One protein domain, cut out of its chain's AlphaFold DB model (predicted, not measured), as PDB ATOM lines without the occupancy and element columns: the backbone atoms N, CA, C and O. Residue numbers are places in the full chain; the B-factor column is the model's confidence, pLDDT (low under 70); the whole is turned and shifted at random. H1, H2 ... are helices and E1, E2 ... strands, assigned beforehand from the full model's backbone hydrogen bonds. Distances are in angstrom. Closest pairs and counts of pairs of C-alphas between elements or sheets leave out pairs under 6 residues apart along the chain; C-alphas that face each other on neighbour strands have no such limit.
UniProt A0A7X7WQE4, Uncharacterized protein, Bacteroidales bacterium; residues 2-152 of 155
ATOM      1  N   ARG A   2      33.968  16.811 272.402       83.25
ATOM      2  CA  ARG A   2      35.407  17.146 272.500       83.25
ATOM      3  C   ARG A   2      35.659  18.594 272.939       83.25
ATOM      4  O   ARG A   2      36.230  18.804 273.990       83.25
ATOM      5  N   THR A   3      35.018  19.554 272.269       85.94
ATOM      6  CA  THR A   3      35.069  20.981 272.636       85.94
ATOM      7  C   THR A   3      34.701  21.281 274.091       85.94
ATOM      8  O   THR A   3      35.215  22.238 274.641       85.94
ATOM      9  N   PHE A   4      33.806  20.501 274.706       89.50
ATOM     10  CA  PHE A   4      33.476  20.658 276.125       89.50
ATOM     11  C   PHE A   4      34.581  20.070 277.004       89.50
ATOM     12  O   PHE A   4      35.021  20.731 277.926       89.50
ATOM     13  N   LEU A   5      35.063  18.861 276.702       92.56
ATOM     14  CA  LEU A   5      36.124  18.201 277.477       92.56
ATOM     15  C   LEU A   5      37.466  18.939 277.438       92.56
ATOM     16  O   LEU A   5      38.254  18.797 278.367       92.56
ATOM     17  N   ASP A   6      37.713  19.709 276.381       90.81
ATOM     18  CA  ASP A   6      38.927  20.509 276.221       90.81
ATOM     19  C   ASP A   6      38.887  21.819 277.042       90.81
ATOM     20  O   ASP A   6      39.887  22.534 277.108       90.81
ATOM     21  N   GLN A   7      37.752  22.156 277.671       91.00
ATOM     22  CA  GLN A   7      37.634  23.340 278.530       91.00
ATOM     23  C   GLN A   7      38.286  23.088 279.902       91.00
ATOM     24  O   GLN A   7      37.999  22.065 280.529       91.00
ATOM     25  N   PRO A   8      39.110  24.017 280.425       84.81
ATOM     26  CA  PRO A   8      39.743  23.877 281.742       84.81
ATOM     27  C   PRO A   8      38.755  23.634 282.895       84.81
ATOM     28  O   PRO A   8      39.058  22.907 283.839       84.81
ATOM     29  N   GLU A   9      37.570  24.234 282.810       90.62
ATOM     30  CA  GLU A   9      36.496  24.182 283.803       90.62
ATOM     31  C   GLU A   9      35.461  23.068 283.560       90.62
ATOM     32  O   GLU A   9      34.474  22.963 284.298       90.62
ATOM     33  N   ALA A  10      35.671  22.220 282.545       94.44
ATOM     34  CA  ALA A  10      34.735  21.168 282.168       94.44
ATOM     35  C   ALA A  10      34.396  20.267 283.362       94.44
ATOM     36  O   ALA A  10      35.259  19.629 283.969       94.44
ATOM     37  N   THR A  11      33.113  20.214 283.707       97.38
ATOM     38  CA  THR A  11      32.630  19.500 284.890       97.38
ATOM     39  C   THR A  11      31.295  18.850 284.586       97.38
ATOM     40  O   THR A  11      30.379  19.503 284.090       97.38
ATOM     41  N   PHE A  12      31.176  17.565 284.914       97.44
ATOM     42  CA  PHE A  12      29.892  16.876 284.916       97.44
ATOM     43  C   PHE A  12      29.279  16.903 286.312       97.44
ATOM     44  O   PHE A  12      29.992  16.913 287.313       97.44
ATOM     45  N   TYR A  13      27.958  16.889 286.382       97.44
ATOM     46  CA  TYR A  13      27.209  16.973 287.628       97.44
ATOM     47  C   TYR A  13      26.307  15.757 287.755       97.44
ATOM     48  O   TYR A  13      25.590  15.426 286.816       97.44
ATOM     49  N   HIS A  14      26.333  15.100 288.907       95.31
ATOM     50  CA  HIS A  14      25.460  13.972 289.215       95.31
ATOM     51  C   HIS A  14      24.604  14.317 290.430       95.31
ATOM     52  O   HIS A  14      25.059  15.006 291.348       95.31
ATOM     53  N   VAL A  15      23.364  13.838 290.422       94.25
ATOM     54  CA  VAL A  15      22.434  13.994 291.537       94.25
ATOM     55  C   VAL A  15      22.196  12.629 292.155       94.25
ATOM     56  O   VAL A  15      22.047  11.640 291.445       94.25
ATOM     57  N   THR A  16      22.190  12.568 293.480       93.56
ATOM     58  CA  THR A  16      21.965  11.336 294.229       93.56
ATOM     59  C   THR A  16      21.273  11.634 295.558       93.56
ATOM     60  O   THR A  16      21.036  12.794 295.898       93.56
ATOM     61  N   THR A  17      20.922  10.598 296.310       92.56
ATOM     62  CA  THR A  17      20.330  10.737 297.647       92.56
ATOM     63  C   THR A  17      21.407  10.687 298.727       92.56
ATOM     64  O   THR A  17      22.547  10.275 298.481       92.56
ATOM     65  N   VAL A  18      21.066  11.088 299.950       92.25
ATOM     66  CA  VAL A  18      22.012  11.047 301.073       92.25
ATOM     67  C   VAL A  18      22.481   9.627 301.409       92.25
ATOM     68  O   VAL A  18      23.656   9.429 301.713       92.25
ATOM     69  N   GLU A  19      21.612   8.623 301.282       91.19
ATOM     70  CA  GLU A  19      21.936   7.218 301.555       91.19
ATOM     71  C   GLU A  19      22.980   6.692 300.558       91.19
ATOM     72  O   GLU A  19      23.974   6.058 300.932       91.19
ATOM     73  N   ASN A  20      22.800   7.033 299.280       92.25
ATOM     74  CA  ASN A  20      23.765   6.714 298.234       92.25
ATOM     75  C   ASN A  20      25.069   7.489 298.428       92.25
ATOM     76  O   ASN A  20      26.146   6.921 298.251       92.25
ATOM     77  N   TRP A  21      25.001   8.757 298.844       94.44
ATOM     78  CA  TRP A  21      26.188   9.564 299.107       94.44
ATOM     79  C   TRP A  21      27.089   8.956 300.185       94.44
ATOM     80  O   TRP A  21      28.294   8.861 299.968       94.44
ATOM     81  N   VAL A  22      26.532   8.465 301.297       94.00
ATOM     82  CA  VAL A  22      27.316   7.774 302.344       94.00
ATOM     83  C   VAL A  22      28.070   6.568 301.768       94.00
ATOM     84  O   VAL A  22      29.248   6.346 302.067       94.00
ATOM     85  N   THR A  23      27.419   5.818 300.878       93.75
ATOM     86  CA  THR A  23      28.046   4.684 300.185       93.75
ATOM     87  C   THR A  23      29.151   5.150 299.230       93.75
ATOM     88  O   THR A  23      30.238   4.571 299.218       93.75
ATOM     89  N   ILE A  24      28.907   6.225 298.474       95.56
ATOM     90  CA  ILE A  24      29.870   6.829 297.542       95.56
ATOM     91  C   ILE A  24      31.112   7.336 298.280       95.56
ATOM     92  O   ILE A  24      32.227   7.132 297.808       95.56
ATOM     93  N   GLN A  25      30.948   7.938 299.459       95.44
ATOM     94  CA  GLN A  25      32.071   8.409 300.276       95.44
ATOM     95  C   GLN A  25      33.021   7.283 300.691       95.44
ATOM     96  O   GLN A  25      34.209   7.526 300.875       95.44
ATOM     97  N   THR A  26      32.503   6.062 300.825       94.19
ATOM     98  CA  THR A  26      33.300   4.901 301.235       94.19
ATOM     99  C   THR A  26      33.898   4.172 300.032       94.19
ATOM    100  O   THR A  26      35.056   3.770 300.065       94.19
ATOM    101  N   ASN A  27      33.113   4.007 298.965       94.81
ATOM    102  CA  ASN A  27      33.417   3.072 297.877       94.81
ATOM    103  C   ASN A  27      33.588   3.738 296.506       94.81
ATOM    104  O   ASN A  27      33.669   3.028 295.504       94.81
ATOM    105  N   GLY A  28      33.568   5.069 296.432       95.31
ATOM    106  CA  GLY A  28      33.432   5.800 295.176       95.31
ATOM    107  C   GLY A  28      32.056   5.616 294.524       95.31
ATOM    108  O   GLY A  28      31.181   4.891 295.007       95.31
ATOM    109  N   LEU A  29      31.852   6.288 293.394       95.19
ATOM    110  CA  LEU A  29      30.613   6.197 292.629       95.19
ATOM    111  C   LEU A  29      30.654   4.970 291.724       95.19
ATOM    112  O   LEU A  29      31.401   4.924 290.747       95.19
ATOM    113  N   ASN A  30      29.829   3.980 292.054       91.94
ATOM    114  CA  ASN A  30      29.696   2.747 291.293       91.94
ATOM    115  C   ASN A  30      28.414   2.766 290.465       91.94
ATOM    116  O   ASN A  30      27.352   3.158 290.943       91.94
ATOM    117  N   SER A  31      28.514   2.308 289.221       84.38
ATOM    118  CA  SER A  31      27.370   2.145 288.336       84.38
ATOM    119  C   SER A  31      27.000   0.673 288.184       84.38
ATOM    120  O   SER A  31      27.788  -0.114 287.654       84.38
ATOM    121  N   ASN A  32      25.756   0.325 288.528       68.81
ATOM    122  CA  ASN A  32      25.218  -1.033 288.380       68.81
ATOM    123  C   ASN A  32      25.187  -1.533 286.917       68.81
ATOM    124  O   ASN A  32      25.115  -2.737 286.687       68.81
ATOM    125  N   ALA A  33      25.294  -0.641 285.923       75.62
ATOM    126  CA  ALA A  33      25.295  -0.987 284.495       75.62
ATOM    127  C   ALA A  33      26.451  -0.345 283.699       75.62
ATOM    128  O   ALA A  33      26.429  -0.336 282.468       75.62
ATOM    129  N   GLY A  34      27.444   0.234 284.382       82.25
ATOM    130  CA  GLY A  34      28.494   1.030 283.737       82.25
ATOM    131  C   GLY A  34      27.990   2.308 283.061       82.25
ATOM    132  O   GLY A  34      28.640   2.794 282.148       82.25
ATOM    133  N   ARG A  35      26.824   2.816 283.466       89.19
ATOM    134  CA  ARG A  35      26.202   4.070 283.035       89.19
ATOM    135  C   ARG A  35      26.038   5.006 284.228       89.19
ATOM    136  O   ARG A  35      25.421   4.624 285.223       89.19
ATOM    137  N   LEU A  36      26.578   6.209 284.122       91.50
ATOM    138  CA  LEU A  36      26.399   7.281 285.095       91.50
ATOM    139  C   LEU A  36      25.667   8.430 284.415       91.50
ATOM    140  O   LEU A  36      26.180   8.996 283.452       91.50
ATOM    141  N   PHE A  37      24.477   8.749 284.906       91.69
ATOM    142  CA  PHE A  37      23.656   9.838 284.391       91.69
ATOM    143  C   PHE A  37      24.143  11.160 284.973       91.69
ATOM    144  O   PHE A  37      24.289  11.293 286.191       91.69
ATOM    145  N   VAL A  38      24.460  12.114 284.104       94.06
ATOM    146  CA  VAL A  38      25.083  13.382 284.479       94.06
ATOM    147  C   VAL A  38      24.544  14.545 283.655       94.06
ATOM    148  O   VAL A  38      24.115  14.385 282.515       94.06
ATOM    149  N   SER A  39      24.653  15.747 284.204       94.56
ATOM    150  CA  SER A  39      24.471  17.002 283.482       94.56
ATOM    151  C   SER A  39      25.820  17.616 283.120       94.56
ATOM    152  O   SER A  39      26.776  17.525 283.889       94.56
ATOM    153  N   ARG A  40      25.901  18.294 281.972       93.25
ATOM    154  CA  ARG A  40      27.036  19.175 281.622       93.25
ATOM    155  C   ARG A  40      26.928  20.581 282.214       93.25
ATOM    156  O   ARG A  40      27.881  21.347 282.136       93.25
ATOM    157  N   ILE A  41      25.771  20.924 282.775       91.69
ATOM    158  CA  ILE A  41      25.492  22.230 283.372       91.69
ATOM    159  C   ILE A  41      25.204  22.060 284.862       91.69
ATOM    160  O   ILE A  41      24.401  21.212 285.254       91.69
ATOM    161  N   GLY A  42      25.856  22.894 285.674       90.88
ATOM    162  CA  GLY A  42      25.745  22.908 287.134       90.88
ATOM    163  C   GLY A  42      24.684  23.860 287.682       90.88
ATOM    164  O   GLY A  42      24.718  24.200 288.859       90.88
ATOM    165  N   GLU A  43      23.787  24.359 286.837       92.38
ATOM    166  CA  GLU A  43      22.731  25.283 287.244       92.38
ATOM    167  C   GLU A  43      21.656  24.554 288.045       92.38
ATOM    168  O   GLU A  43      21.125  23.526 287.620       92.38
ATOM    169  N   LEU A  44      21.304  25.117 289.201       92.81
ATOM    170  CA  LEU A  44      20.358  24.502 290.122       92.81
ATOM    171  C   LEU A  44      19.006  24.143 289.464       92.81
ATOM    172  O   LEU A  44      18.557  23.021 289.684       92.81
ATOM    173  N   PRO A  45      18.371  24.999 288.633       92.12
ATOM    174  CA  PRO A  45      17.131  24.630 287.948       92.12
ATOM    175  C   PRO A  45      17.263  23.380 287.070       92.12
ATOM    176  O   PRO A  45      16.395  22.512 287.123       92.12
ATOM    177  N   VAL A  46      18.361  23.256 286.311       90.81
ATOM    178  CA  VAL A  46      18.641  22.096 285.443       90.81
ATOM    179  C   VAL A  46      18.814  20.840 286.290       90.81
ATOM    180  O   VAL A  46      18.186  19.817 286.028       90.81
ATOM    181  N   LEU A  47      19.650  20.917 287.328       93.12
ATOM    182  CA  LEU A  47      19.945  19.767 288.179       93.12
ATOM    183  C   LEU A  47      18.711  19.296 288.956       93.12
ATOM    184  O   LEU A  47      18.503  18.093 289.084       93.12
ATOM    185  N   LEU A  48      17.877  20.223 289.436       92.44
ATOM    186  CA  LEU A  48      16.601  19.893 290.070       92.44
ATOM    187  C   LEU A  48      15.642  19.226 289.085       92.44
ATOM    188  O   LEU A  48      15.031  18.224 289.434       92.44
ATOM    189  N   ALA A  49      15.525  19.748 287.862       89.31
ATOM    190  CA  ALA A  49      14.656  19.172 286.842       89.31
ATOM    191  C   ALA A  49      15.033  17.721 286.521       89.31
ATOM    192  O   ALA A  49      14.172  16.846 286.539       89.31
ATOM    193  N   ILE A  50      16.329  17.461 286.329       88.31
ATOM    194  CA  ILE A  50      16.861  16.109 286.115       88.31
ATOM    195  C   ILE A  50      16.577  15.219 287.330       88.31
ATOM    196  O   ILE A  50      16.134  14.086 287.168       88.31
ATOM    197  N   ALA A  51      16.784  15.727 288.549       89.31
ATOM    198  CA  ALA A  51      16.529  14.972 289.772       89.31
ATOM    199  C   ALA A  51      15.056  14.557 289.901       89.31
ATOM    200  O   ALA A  51      14.778  13.382 290.127       89.31
ATOM    201  N   PHE A  52      14.121  15.499 289.718       87.44
ATOM    202  CA  PHE A  52      12.676  15.239 289.779       87.44
ATOM    203  C   PHE A  52      12.202  14.231 288.741       87.44
ATOM    204  O   PHE A  52      11.224  13.524 288.970       87.44
ATOM    205  N   GLU A  53      12.890  14.158 287.611       81.31
ATOM    206  CA  GLU A  53      12.505  13.279 286.524       81.31
ATOM    207  C   GLU A  53      13.102  11.871 286.651       81.31
ATOM    208  O   GLU A  53      12.408  10.881 286.423       81.31
ATOM    209  N   GLN A  54      14.385  11.777 287.010       78.69
ATOM    210  CA  GLN A  54      15.154  10.535 286.895       78.69
ATOM    211  C   GLN A  54      15.338   9.786 288.219       78.69
ATOM    212  O   GLN A  54      15.734   8.621 288.195       78.69
ATOM    213  N   LEU A  55      15.062  10.418 289.366       83.38
ATOM    214  CA  LEU A  55      15.289   9.834 290.690       83.38
ATOM    215  C   LEU A  55      13.984   9.790 291.500       83.38
ATOM    216  O   LEU A  55      13.729  10.688 292.302       83.38
ATOM    217  N   PRO A  56      13.139   8.755 291.343       81.56
ATOM    218  CA  PRO A  56      11.921   8.601 292.144       81.56
ATOM    219  C   PRO A  56      12.171   8.631 293.662       81.56
ATOM    220  O   PRO A  56      11.316   9.058 294.438       81.56
ATOM    221  N   GLU A  57      13.356   8.209 294.102       85.00
ATOM    222  CA  GLU A  57      13.768   8.156 295.503       85.00
ATOM    223  C   GLU A  57      13.860   9.542 296.155       85.00
ATOM    224  O   GLU A  57      13.807   9.654 297.382       85.00
ATOM    225  N   ILE A  58      13.932  10.631 295.377       84.00
ATOM    226  CA  ILE A  58      13.940  11.974 295.972       84.00
ATOM    227  C   ILE A  58      12.621  12.301 296.683       84.00
ATOM    228  O   ILE A  58      12.574  13.187 297.534       84.00
ATOM    229  N   TYR A  59      11.533  11.609 296.329       82.06
ATOM    230  CA  TYR A  59      10.227  11.789 296.959       82.06
ATOM    231  C   TYR A  59      10.117  11.062 298.301       82.06
ATOM    232  O   TYR A  59       9.172  11.325 299.044       82.06
ATOM    233  N   THR A  60      11.110  10.240 298.662       85.75
ATOM    234  CA  THR A  60      11.186   9.559 299.962       85.75
ATOM    235  C   THR A  60      12.424   9.931 300.793       85.75
ATOM    236  O   THR A  60      12.333   9.920 302.017       85.75
ATOM    237  N   THR A  61      13.536  10.369 300.193       88.81
ATOM    238  CA  THR A  61      14.766  10.769 300.925       88.81
ATOM    239  C   THR A  61      14.649  12.116 301.654       88.81
ATOM    240  O   THR A  61      13.871  12.975 301.252       88.81
ATOM    241  N   GLU A  62      15.427  12.350 302.708       90.56
ATOM    242  CA  GLU A  62      15.431  13.634 303.434       90.56
ATOM    243  C   GLU A  62      16.362  14.683 302.816       90.56
ATOM    244  O   GLU A  62      16.259  15.868 303.137       90.56
ATOM    245  N   GLU A  63      17.287  14.277 301.946       93.06
ATOM    246  CA  GLU A  63      18.291  15.170 301.379       93.06
ATOM    247  C   GLU A  63      18.695  14.742 299.964       93.06
ATOM    248  O   GLU A  63      18.974  13.573 299.692       93.06
ATOM    249  N   ILE A  64      18.770  15.728 299.069       94.25
ATOM    250  CA  ILE A  64      19.340  15.571 297.731       94.25
ATOM    251  C   ILE A  64      20.797  16.018 297.776       94.25
ATOM    252  O   ILE A  64      21.117  17.093 298.287       94.25
ATOM    253  N   VAL A  65      21.680  15.215 297.196       96.31
ATOM    254  CA  VAL A  65      23.110  15.490 297.123       96.31
ATOM    255  C   VAL A  65      23.506  15.719 295.673       96.31
ATOM    256  O   VAL A  65      23.273  14.880 294.806       96.31
ATOM    257  N   PHE A  66      24.148  16.855 295.420       96.94
ATOM    258  CA  PHE A  66      24.714  17.196 294.122       96.94
ATOM    259  C   PHE A  66      26.225  17.062 294.208       96.94
ATOM    260  O   PHE A  66      26.867  17.638 295.093       96.94
ATOM    261  N   ILE A  67      26.800  16.320 293.270       97.56
ATOM    262  CA  ILE A  67      28.241  16.099 293.192       97.56
ATOM    263  C   ILE A  67      28.769  16.544 291.834       97.56
ATOM    264  O   ILE A  67      28.073  16.477 290.820       97.56
ATOM    265  N   LYS A  68      30.021  16.987 291.830       98.31
ATOM    266  CA  LYS A  68      30.786  17.325 290.639       98.31
ATOM    267  C   LYS A  68      31.749  16.197 290.321       98.31
ATOM    268  O   LYS A  68      32.363  15.609 291.210       98.31
ATOM    269  N   LEU A  69      31.926  15.979 289.031       97.88
ATOM    270  CA  LEU A  69      32.902  15.087 288.434       97.88
ATOM    271  C   LEU A  69      33.766  15.944 287.496       97.88
ATOM    272  O   LEU A  69      33.472  16.036 286.298       97.88
ATOM    273  N   PRO A  70      34.785  16.647 288.028       97.94
ATOM    274  CA  PRO A  70      35.627  17.521 287.222       97.94
ATOM    275  C   PRO A  70      36.392  16.714 286.175       97.94
ATOM    276  O   PRO A  70      36.978  15.670 286.491       97.94
ATOM    277  N   GLN A  71      36.437  17.214 284.941       96.75
ATOM    278  CA  GLN A  71      37.194  16.587 283.860       96.75
ATOM    279  C   GLN A  71      38.684  16.495 284.203       96.75
ATOM    280  O   GLN A  71      39.300  15.465 283.950       96.75
ATOM    281  N   SER A  72      39.232  17.518 284.863       96.62
ATOM    282  CA  SER A  72      40.633  17.579 285.308       96.62
ATOM    283  C   SER A  72      41.042  16.459 286.272       96.62
ATOM    284  O   SER A  72      42.221  16.124 286.350       96.62
ATOM    285  N   LYS A  73      40.084  15.864 286.995       97.19
ATOM    286  CA  LYS A  73      40.319  14.732 287.907       97.19
ATOM    287  C   LYS A  73      40.013  13.381 287.270       97.19
ATOM    288  O   LYS A  73      40.607  12.373 287.631       97.19
ATOM    289  N   ASN A  74      39.068  13.351 286.333       96.75
ATOM    290  CA  ASN A  74      38.502  12.106 285.820       96.75
ATOM    291  C   ASN A  74      39.005  11.704 284.433       96.75
ATOM    292  O   ASN A  74      38.917  10.522 284.094       96.75
ATOM    293  N   ASN A  75      39.506  12.657 283.643       96.00
ATOM    294  CA  ASN A  75      39.987  12.451 282.278       96.00
ATOM    295  C   ASN A  75      38.987  11.650 281.422       96.00
ATOM    296  O   ASN A  75      39.339  10.623 280.841       96.00
ATOM    297  N   PHE A  76      37.714  12.062 281.396       96.19
ATOM    298  CA  PHE A  76      36.712  11.405 280.557       96.19
ATOM    299  C   PHE A  76      37.054  11.585 279.080       96.19
ATOM    300  O   PHE A  76      37.531  12.639 278.653       96.19
ATOM    301  N   THR A  77      36.776  10.561 278.288       95.31
ATOM    302  CA  THR A  77      36.973  10.576 276.837       95.31
ATOM    303  C   THR A  77      35.652  10.807 276.108       95.31
ATOM    304  O   THR A  77      34.566  10.591 276.649       95.31
ATOM    305  N   ALA A  78      35.715  11.255 274.853       93.38
ATOM    306  CA  ALA A  78      34.506  11.468 274.059       93.38
ATOM    307  C   ALA A  78      33.769  10.146 273.771       93.38
ATOM    308  O   ALA A  78      32.552  10.138 273.611       93.38
ATOM    309  N   GLU A  79      34.506   9.038 273.719       94.31
ATOM    310  CA  GLU A  79      34.020   7.686 273.457       94.31
ATOM    311  C   GLU A  79      33.219   7.117 274.640       94.31
ATOM    312  O   GLU A  79      32.285   6.334 274.438       94.31
ATOM    313  N   GLU A  80      33.544   7.554 275.862       94.12
ATOM    314  CA  GLU A  80      32.801   7.233 277.084       94.12
ATOM    315  C   GLU A  80      31.477   7.993 277.194       94.12
ATOM    316  O   GLU A  80      30.645   7.642 278.023       94.12
ATOM    317  N   LEU A  81      31.250   9.029 276.387       94.50
ATOM    318  CA  LEU A  81      30.118   9.930 276.568       94.50
ATOM    319  C   LEU A  81      29.032   9.693 275.533       94.50
ATOM    320  O   LEU A  81      29.278   9.640 274.326       94.50
ATOM    321  N   ARG A  82      27.794   9.606 276.013       92.88
ATOM    322  CA  ARG A  82      26.602   9.504 275.172       92.88
ATOM    323  C   ARG A  82      25.585  10.562 275.588       92.88
ATOM    324  O   ARG A  82      25.441  10.789 276.785       92.88
ATOM    325  N   PRO A  83      24.877  11.195 274.644       89.88
ATOM    326  CA  PRO A  83      23.678  11.950 274.981       89.88
ATOM    327  C   PRO A  83      22.684  11.041 275.705       89.88
ATOM    328  O   PRO A  83      22.505   9.886 275.301       89.88
ATOM    329  N   ASP A  84      22.063  11.554 276.761       88.50
ATOM    330  CA  ASP A  84      20.898  10.907 277.347       88.50
ATOM    331  C   ASP A  84      19.643  11.491 276.695       88.50
ATOM    332  O   ASP A  84      19.282  12.642 276.917       88.50
ATOM    333  N   ASN A  85      19.004  10.690 275.845       80.56
ATOM    334  CA  ASN A  85      17.792  11.088 275.132       80.56
ATOM    335  C   ASN A  85      16.528  10.531 275.801       80.56
ATOM    336  O   ASN A  85      15.469  10.511 275.178       80.56
ATOM    337  N   GLN A  86      16.636  10.003 277.023       69.88
ATOM    338  CA  GLN A  86      15.506   9.397 277.727       69.88
ATOM    339  C   GLN A  86      14.687  10.417 278.522       69.88
ATOM    340  O   GLN A  86      13.763  10.016 279.227       69.88
ATOM    341  N   ALA A  87      14.981  11.717 278.387       65.31
ATOM    342  CA  ALA A  87      14.298  12.724 279.180       65.31
ATOM    343  C   ALA A  87      12.824  12.889 278.787       65.31
ATOM    344  O   ALA A  87      12.502  13.162 277.627       65.31
ATOM    345  N   GLY A  88      11.948  12.828 279.780       63.69
ATOM    346  CA  GLY A  88      10.577  13.315 279.747       63.69
ATOM    347  C   GLY A  88      10.457  14.841 279.825       63.69
ATOM    348  O   GLY A  88       9.387  15.355 279.508       63.69
ATOM    349  N   VAL A  89      11.518  15.567 280.208       73.94
ATOM    350  CA  VAL A  89      11.580  17.037 280.190       73.94
ATOM    351  C   VAL A  89      12.542  17.515 279.097       73.94
ATOM    352  O   VAL A  89      13.760  17.585 279.281       73.94
ATOM    353  N   GLU A  90      11.976  17.891 277.950       77.69
ATOM    354  CA  GLU A  90      12.710  18.217 276.716       77.69
ATOM    355  C   GLU A  90      13.775  19.306 276.886       77.69
ATOM    356  O   GLU A  90      14.869  19.176 276.341       77.69
ATOM    357  N   TRP A  91      13.517  20.355 277.679       82.81
ATOM    358  CA  TRP A  91      14.491  21.443 277.823       82.81
ATOM    359  C   TRP A  91      15.770  21.022 278.554       82.81
ATOM    360  O   TRP A  91      16.796  21.682 278.409       82.81
ATOM    361  N   THR A  92      15.736  19.924 279.314       84.44
ATOM    362  CA  THR A  92      16.929  19.402 279.992       84.44
ATOM    363  C   THR A  92      17.748  18.464 279.106       84.44
ATOM    364  O   THR A  92      18.954  18.334 279.332       84.44
ATOM    365  N   GLN A  93      17.148  17.870 278.062       85.38
ATOM    366  CA  GLN A  93      17.801  16.907 277.156       85.38
ATOM    367  C   GLN A  93      19.155  17.382 276.609       85.38
ATOM    368  O   GLN A  93      20.098  16.589 276.606       85.38
ATOM    369  N   PRO A  94      19.343  18.656 276.198       86.50
ATOM    370  CA  PRO A  94      20.641  19.113 275.699       86.50
ATOM    371  C   PRO A  94      21.778  18.978 276.724       86.50
ATOM    372  O   PRO A  94      22.954  18.883 276.350       86.50
ATOM    373  N   PHE A  95      21.453  18.974 278.018       88.94
ATOM    374  CA  PHE A  95      22.418  18.943 279.117       88.94
ATOM    375  C   PHE A  95      22.628  17.543 279.682       88.94
ATOM    376  O   PHE A  95      23.708  17.282 280.220       88.94
ATOM    377  N   GLN A  96      21.656  16.644 279.516       90.69
ATOM    378  CA  GLN A  96      21.721  15.278 280.022       90.69
ATOM    379  C   GLN A  96      22.664  14.404 279.186       90.69
ATOM    380  O   GLN A  96      22.677  14.417 277.951       90.69
ATOM    381  N   ASN A  97      23.534  13.679 279.874       93.00
ATOM    382  CA  ASN A  97      24.560  12.830 279.291       93.00
ATOM    383  C   ASN A  97      24.732  11.568 280.141       93.00
ATOM    384  O   ASN A  97      24.445  11.546 281.335       93.00
ATOM    385  N   ILE A  98      25.262  10.523 279.520       93.81
ATOM    386  CA  ILE A  98      25.646   9.271 280.160       93.81
ATOM    387  C   ILE A  98      27.158   9.126 280.031       93.81
ATOM    388  O   ILE A  98      27.692   9.165 278.920       93.81
ATOM    389  N   ILE A  99      27.838   8.907 281.154       95.25
ATOM    390  CA  ILE A  99      29.232   8.463 281.189       95.25
ATOM    391  C   ILE A  99      29.238   6.935 281.265       95.25
ATOM    392  O   ILE A  99      28.707   6.340 282.206       95.25
ATOM    393  N   LEU A 100      29.854   6.295 280.277       95.44
ATOM    394  CA  LEU A 100      30.029   4.852 280.181       95.44
ATOM    395  C   LEU A 100      31.228   4.394 281.023       95.44
ATOM    396  O   LEU A 100      32.251   3.961 280.496       95.44
ATOM    397  N   ARG A 101      31.111   4.514 282.347       94.12
ATOM    398  CA  ARG A 101      32.153   4.140 283.307       94.12
ATOM    399  C   ARG A 101      31.546   3.382 284.482       94.12
ATOM    400  O   ARG A 101      30.485   3.732 284.992       94.12
ATOM    401  N   LYS A 102      32.220   2.312 284.911       93.25
ATOM    402  CA  LYS A 102      31.748   1.459 286.017       93.25
ATOM    403  C   LYS A 102      32.002   2.062 287.393       93.25
ATOM    404  O   LYS A 102      31.202   1.836 288.292       93.25
ATOM    405  N   HIS A 103      33.100   2.792 287.540       95.75
ATOM    406  CA  HIS A 103      33.571   3.268 288.830       95.75
ATOM    407  C   HIS A 103      34.266   4.624 288.695       95.75
ATOM    408  O   HIS A 103      35.071   4.817 287.780       95.75
ATOM    409  N   ILE A 104      33.967   5.540 289.615       96.94
ATOM    410  CA  ILE A 104      34.711   6.781 289.832       96.94
ATOM    411  C   ILE A 104      35.211   6.792 291.284       96.94
ATOM    412  O   ILE A 104      34.378   6.763 292.196       96.94
ATOM    413  N   PRO A 105      36.534   6.860 291.510       97.12
ATOM    414  CA  PRO A 105      37.104   6.943 292.852       97.12
ATOM    415  C   PRO A 105      36.649   8.198 293.601       97.12
ATOM    416  O   PRO A 105      36.438   9.245 292.987       97.12
ATOM    417  N   ILE A 106      36.514   8.117 294.927       97.25
ATOM    418  CA  ILE A 106      36.005   9.224 295.753       97.25
ATOM    419  C   ILE A 106      36.888  10.477 295.670       97.25
ATOM    420  O   ILE A 106      36.373  11.591 295.658       97.25
ATOM    421  N   GLU A 107      38.203  10.321 295.520       97.75
ATOM    422  CA  GLU A 107      39.162  11.417 295.343       97.75
ATOM    423  C   GLU A 107      38.910  12.258 294.076       97.75
ATOM    424  O   GLU A 107      39.298  13.430 294.007       97.75
ATOM    425  N   ASN A 108      38.199  11.685 293.100       98.06
ATOM    426  CA  ASN A 108      37.847  12.332 291.840       98.06
ATOM    427  C   ASN A 108      36.449  12.972 291.855       98.06
ATOM    428  O   ASN A 108      36.014  13.520 290.837       98.06
ATOM    429  N   ILE A 109      35.751  12.907 292.991       98.25
ATOM    430  CA  ILE A 109      34.403  13.438 293.193       98.25
ATOM    431  C   ILE A 109      34.488  14.643 294.127       98.25
ATOM    432  O   ILE A 109      35.171  14.617 295.147       98.25
ATOM    433  N   GLU A 110      33.759  15.707 293.805       97.88
ATOM    434  CA  GLU A 110      33.629  16.864 294.691       97.88
ATOM    435  C   GLU A 110      32.176  17.047 295.105       97.88
ATOM    436  O   GLU A 110      31.268  16.986 294.278       97.88
ATOM    437  N   LEU A 111      31.937  17.314 296.385       97.62
ATOM    438  CA  LEU A 111      30.609  17.701 296.841       97.62
ATOM    439  C   LEU A 111      30.302  19.118 296.339       97.62
ATOM    440  O   LEU A 111      31.054  20.049 296.621       97.62
ATOM    441  N   MET A 112      29.193  19.293 295.619       97.25
ATOM    442  CA  MET A 112      28.715  20.621 295.233       97.25
ATOM    443  C   MET A 112      27.861  21.221 296.342       97.25
ATOM    444  O   MET A 112      28.166  22.294 296.852       97.25
ATOM    445  N   MET A 113      26.769  20.536 296.685       97.00
ATOM    446  CA  MET A 113      25.832  20.979 297.708       97.00
ATOM    447  C   MET A 113      24.933  19.833 298.164       97.00
ATOM    448  O   MET A 113      24.793  18.811 297.488       97.00
ATOM    449  N   LYS A 114      24.296  20.053 299.308       96.06
ATOM    450  CA  LYS A 114      23.265  19.204 299.892       96.06
ATOM    451  C   LYS A 114      22.013  20.050 300.083       96.06
ATOM    452  O   LYS A 114      22.112  21.171 300.581       96.06
ATOM    453  N   LEU A 115      20.861  19.545 299.660       94.50
ATOM    454  CA  LEU A 115      19.567  20.196 299.837       94.50
ATOM    455  C   LEU A 115      18.705  19.360 300.763       94.50
ATOM    456  O   LEU A 115      18.247  18.285 300.383       94.50
ATOM    457  N   HIS A 116      18.462  19.886 301.958       93.19
ATOM    458  CA  HIS A 116      17.558  19.261 302.904       93.19
ATOM    459  C   HIS A 116      16.109  19.458 302.450       93.19
ATOM    460  O   HIS A 116      15.647  20.584 302.264       93.19
ATOM    461  N   LEU A 117      15.403  18.348 302.264       90.25
ATOM    462  CA  LEU A 117      13.992  18.318 301.897       90.25
ATOM    463  C   LEU A 117      13.092  18.382 303.135       90.25
ATOM    464  O   LEU A 117      11.977  18.889 303.041       90.25
ATOM    465  N   GLY A 118      13.588  17.934 304.291       85.69
ATOM    466  CA  GLY A 118      12.836  17.890 305.542       85.69
ATOM    467  C   GLY A 118      11.868  16.710 305.637       85.69
ATOM    468  O   GLY A 118      11.821  15.829 304.778       85.69
ATOM    469  N   GLN A 119      11.080  16.715 306.710       85.06
ATOM    470  CA  GLN A 119      10.021  15.738 306.976       85.06
ATOM    471  C   GLN A 119       8.636  16.376 306.787       85.06
ATOM    472  O   GLN A 119       8.497  17.601 306.709       85.06
ATOM    473  N   GLU A 120       7.587  15.560 306.680       82.31
ATOM    474  CA  GLU A 120       6.219  16.084 306.576       82.31
ATOM    475  C   GLU A 120       5.813  16.849 307.851       82.31
ATOM    476  O   GLU A 120       6.164  16.423 308.954       82.31
ATOM    477  N   PRO A 121       5.069  17.973 307.735       80.31
ATOM    478  CA  PRO A 121       4.457  18.543 306.521       80.31
ATOM    479  C   PRO A 121       5.351  19.519 305.720       80.31
ATOM    480  O   PRO A 121       4.947  20.035 304.678       80.31
ATOM    481  N   GLN A 122       6.556  19.832 306.210       84.88
ATOM    482  CA  GLN A 122       7.456  20.820 305.592       84.88
ATOM    483  C   GLN A 122       7.997  20.345 304.239       84.88
ATOM    484  O   GLN A 122       8.145  21.145 303.314       84.88
ATOM    485  N   ARG A 123       8.225  19.036 304.105       87.12
ATOM    486  CA  ARG A 123       8.701  18.397 302.877       87.12
ATOM    487  C   ARG A 123       7.861  18.753 301.659       87.12
ATOM    488  O   ARG A 123       8.411  19.200 300.652       87.12
ATOM    489  N   THR A 124       6.541  18.610 301.757       86.69
ATOM    490  CA  THR A 124       5.619  18.940 300.661       86.69
ATOM    491  C   THR A 124       5.812  20.384 300.183       86.69
ATOM    492  O   THR A 124       5.876  20.646 298.980       86.69
ATOM    493  N   PHE A 125       5.952  21.338 301.109       88.88
ATOM    494  CA  PHE A 125       6.214  22.736 300.762       88.88
ATOM    495  C   PHE A 125       7.563  22.906 300.046       88.88
ATOM    496  O   PHE A 125       7.617  23.534 298.986       88.88
ATOM    497  N   THR A 126       8.631  22.312 300.583       90.81
ATOM    498  CA  THR A 126       9.981  22.393 300.010       90.81
ATOM    499  C   THR A 126      10.034  21.812 298.599       90.81
ATOM    500  O   THR A 126      10.527  22.467 297.684       90.81
ATOM    501  N   ILE A 127       9.460  20.625 298.382       89.75
ATOM    502  CA  ILE A 127       9.406  19.976 297.063       89.75
ATOM    503  C   ILE A 127       8.651  20.842 296.051       89.75
ATOM    504  O   ILE A 127       9.121  21.032 294.927       89.75
ATOM    505  N   ASN A 128       7.524  21.439 296.454       89.38
ATOM    506  CA  ASN A 128       6.766  22.342 295.589       89.38
ATOM    507  C   ASN A 128       7.571  23.596 295.224       89.38
ATOM    508  O   ASN A 128       7.555  24.033 294.072       89.38
ATOM    509  N   TYR A 129       8.293  24.175 296.184       91.69
ATOM    510  CA  TYR A 129       9.151  25.330 295.939       91.69
ATOM    511  C   TYR A 129      10.315  24.996 294.993       91.69
ATOM    512  O   TYR A 129      10.537  25.707 294.014       91.69
ATOM    513  N   LEU A 130      11.007  23.878 295.216       92.44
ATOM    514  CA  LEU A 130      12.100  23.419 294.354       92.44
ATOM    515  C   LEU A 130      11.614  23.076 292.939       92.44
ATOM    516  O   LEU A 130      12.282  23.412 291.965       92.44
ATOM    517  N   THR A 131      10.421  22.493 292.806       89.44
ATOM    518  CA  THR A 131       9.785  22.262 291.497       89.44
ATOM    519  C   THR A 131       9.541  23.576 290.754       89.44
ATOM    520  O   THR A 131       9.756  23.658 289.546       89.44
ATOM    521  N   ARG A 132       9.136  24.646 291.457       89.50
ATOM    522  CA  ARG A 132       8.990  25.979 290.846       89.50
ATOM    523  C   ARG A 132      10.326  26.539 290.365       89.50
ATOM    524  O   ARG A 132      10.363  27.081 289.268       89.50
ATOM    525  N   ILE A 133      11.403  26.381 291.140       91.06
ATOM    526  CA  ILE A 133      12.755  26.777 290.707       91.06
ATOM    527  C   ILE A 133      13.147  26.019 289.437       91.06
ATOM    528  O   ILE A 133      13.625  26.627 288.484       91.06
ATOM    529  N   ALA A 134      12.918  24.707 289.413       89.25
ATOM    530  CA  ALA A 134      13.229  23.874 288.263       89.25
ATOM    531  C   ALA A 134      12.440  24.312 287.014       89.25
ATOM    532  O   ALA A 134      13.030  24.502 285.954       89.25
ATOM    533  N   ASN A 135      11.138  24.586 287.151       85.44
ATOM    534  CA  ASN A 135      10.309  25.104 286.057       85.44
ATOM    535  C   ASN A 135      10.709  26.512 285.603       85.44
ATOM    536  O   ASN A 135      10.647  26.789 284.414       85.44
ATOM    537  N   ALA A 136      11.151  27.398 286.497       84.81
ATOM    538  CA  ALA A 136      11.638  28.719 286.091       84.81
ATOM    539  C   ALA A 136      12.862  28.618 285.159       84.81
ATOM    540  O   ALA A 136      13.042  29.450 284.277       84.81
ATOM    541  N   GLY A 137      13.669  27.554 285.284       80.44
ATOM    542  CA  GLY A 137      14.772  27.270 284.358       80.44
ATOM    543  C   GLY A 137      14.335  27.067 282.901       80.44
ATOM    544  O   GLY A 137      15.104  27.357 281.987       80.44
ATOM    545  N   GLN A 138      13.093  26.636 282.667       77.25
ATOM    546  CA  GLN A 138      12.511  26.453 281.333       77.25
ATOM    547  C   GLN A 138      12.381  27.768 280.557       77.25
ATOM    548  O   GLN A 138      12.452  27.748 279.329       77.25
ATOM    549  N   GLU A 139      12.212  28.907 281.240       76.69
ATOM    550  CA  GLU A 139      12.100  30.225 280.592       76.69
ATOM    551  C   GLU A 139      13.326  30.531 279.718       76.69
ATOM    552  O   GLU A 139      13.210  31.206 278.697       76.69
ATOM    553  N   ASN A 140      14.477  29.937 280.051       70.25
ATOM    554  CA  ASN A 140      15.723  30.079 279.304       70.25
ATOM    555  C   ASN A 140      15.807  29.184 278.048       70.25
ATOM    556  O   ASN A 140      16.700  29.388 277.228       70.25
ATOM    557  N   TYR A 141      14.906  28.202 277.881       61.97
ATOM    558  CA  TYR A 141      15.025  27.142 276.862       61.97
ATOM    559  C   TYR A 141      13.714  26.748 276.139       61.97
ATOM    560  O   TYR A 141      13.763  25.870 275.284       61.97
ATOM    561  N   GLN A 142      12.568  27.377 276.447       62.44
ATOM    562  CA  GLN A 142      11.255  27.237 275.770       62.44
ATOM    563  C   GLN A 142      10.833  25.792 275.379       62.44
ATOM    564  O   GLN A 142      10.636  25.520 274.201       62.44
ATOM    565  N   ASN A 143      10.641  24.866 276.334       68.56
ATOM    566  CA  ASN A 143       9.971  23.557 276.093       68.56
ATOM    567  C   ASN A 143       9.000  23.196 277.237       68.56
ATOM    568  O   ASN A 143       8.629  24.098 277.963       68.56
ATOM    569  N   HIS A 144       8.561  21.941 277.413       61.25
ATOM    570  CA  HIS A 144       7.566  21.512 278.423       61.25
ATOM    571  C   HIS A 144       8.002  21.667 279.901       61.25
ATOM    572  O   HIS A 144       9.185  21.518 280.214       61.25
ATOM    573  N   SER A 145       7.046  21.887 280.822       65.25
ATOM    574  CA  SER A 145       7.308  21.999 282.272       65.25
ATOM    575  C   SER A 145       7.275  20.652 283.015       65.25
ATOM    576  O   SER A 145       6.606  19.699 282.610       65.25
ATOM    577  N   ILE A 146       7.946  20.576 284.169       66.88
ATOM    578  CA  ILE A 146       7.971  19.383 285.042       66.88
ATOM    579  C   ILE A 146       6.573  19.088 285.599       66.88
ATOM    580  O   ILE A 146       6.161  17.930 285.693       66.88
ATOM    581  N   THR A 147       5.823  20.134 285.958       62.16
ATOM    582  CA  THR A 147       4.495  19.996 286.578       62.16
ATOM    583  C   THR A 147       3.480  19.395 285.610       62.16
ATOM    584  O   THR A 147       2.703  18.524 285.999       62.16
ATOM    585  N   GLU A 148       3.503  19.807 284.338       62.12
ATOM    586  CA  GLU A 148       2.648  19.223 283.298       62.12
ATOM    587  C   GLU A 148       2.926  17.723 283.142       62.12
ATOM    588  O   GLU A 148       1.987  16.927 283.069       62.12
ATOM    589  N   ARG A 149       4.197  17.302 283.208       60.16
ATOM    590  CA  ARG A 149       4.569  15.886 283.098       60.16
ATOM    591  C   ARG A 149       4.178  15.055 284.321       60.16
ATOM    592  O   ARG A 149       3.641  13.963 284.144       60.16
ATOM    593  N   ALA A 150       4.375  15.554 285.543       56.84
ATOM    594  CA  ALA A 150       4.006  14.834 286.770       56.84
ATOM    595  C   ALA A 150       2.515  14.442 286.796       56.84
ATOM    596  O   ALA A 150       2.147  13.374 287.283       56.84
ATOM    597  N   THR A 151       1.646  15.263 286.196       55.56
ATOM    598  CA  THR A 151       0.209  14.959 286.092       55.56
ATOM    599  C   THR A 151      -0.137  13.856 285.085       55.56
ATOM    600  O   THR A 151      -1.209  13.261 285.196       55.56
ATOM    601  N   GLN A 152       0.765  13.538 284.150       51.62
ATOM    602  CA  GLN A 152       0.610  12.474 283.149       51.62
ATOM    603  C   GLN A 152       1.128  11.103 283.624       51.62
ATOM    604  O   GLN A 152       0.886  10.106 282.951       51.62
TER     605      GLN A 152
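What this domain is: This is residues 2 to 152 of the 155 residues of an uncharacterized protein of Bacteroidales bacterium (UniProt A0A7X7WQE4). A long three-stranded sheet, E1 E3 E6, has H2 over one face and H3 over the other; a smaller three-stranded sheet, E2 E5 E4, begins beside its edge strand E1. The longest helix, H6, packs on H3 at one end of the domain, with the short helix H7 next to both. The 151 printed residues hold seven named helices and six named strands, in the chain order H1 E1 H2 E2 H3 H4 E3 H5 E4 E5 E6 H6 H7; both sheets are antiparallel and the class is mixed. The whole is compact, with a radius of gyration of the C-alphas of 15.2 A and spans of 42 by 36 by 26 A.

Where its parts are: In the larger sheet, E1 is residues 11 to 17, 19.8 A long from C-alpha 11 at (32.630, 19.500, 284.890); E3 is residues 63 to 70, 22.5 A; E6 is residues 110 to 116, 18.2 A. The smaller sheet has E2, residues 36 to 39, E5, residues 96 to 99, and E4, residues 81 to 83. H2 is residues 18 to 27, 14.3 A, and H3 residues 44 to 54, 15.3 A. H6, residues 122 to 140, runs 29.1 A to C-alpha 140 at (15.723, 30.079, 279.304). The short helices are H1, residues 2 to 5, H4, 56 to 59, H5, 71 to 74, and H7, 146 to 150.

How they stand to each other: E3 is the inner strand of its sheet, with N 14 and O 67 2.9 A apart toward E1 and N 66 and O 113 2.9 A apart toward E6. H2 lies over E3 at a height over the sheet of 10.2 A, along the strands. On the opposite face H3 lies over E1 at a height of 9.3 A, slantwise to the strands. H4 and H5 only graze this sheet. The C-alphas of His 14 in E1 and Val 38 in E2, the closest of the two, are 4.8 A apart. In the second sheet, N 38 and O 97 of E2 and E5 are 2.8 A apart, and N 82 and O 98 of the hairpin E4 and E5 2.9 A. H6 touches H3 with its residues 130 to 137 alone, closest at the C-alphas of Ala 134 and Pro 45, 4.0 A; the steep tilt of 68 degrees, opposite ways, is only just short of about perpendicular. H7 touches H6, at the C-alphas of Ile 146 and Asn 135, 6.3 A. H1 is close to H5 but not clearly touching: the closest C-alphas, of Leu 5 and Gln 71, are 6.7 A apart. In H2, H3 and H7 every O i to N i+4 pair is within hydrogen-bond range, in H6 12 of 15; H1, H4 and H5 are too short for such a pair.

The domain as a whole: The C-alphas of Arg 2 and Pro 121, the two farthest apart, are 46.0 A apart. The printed part has no cut. The link from E4 to E5, 12 residues, is long. Mean pLDDT of the printed part is 87.7; residue 32, residues 86 to 88 and residues 141 to 152 are under 70.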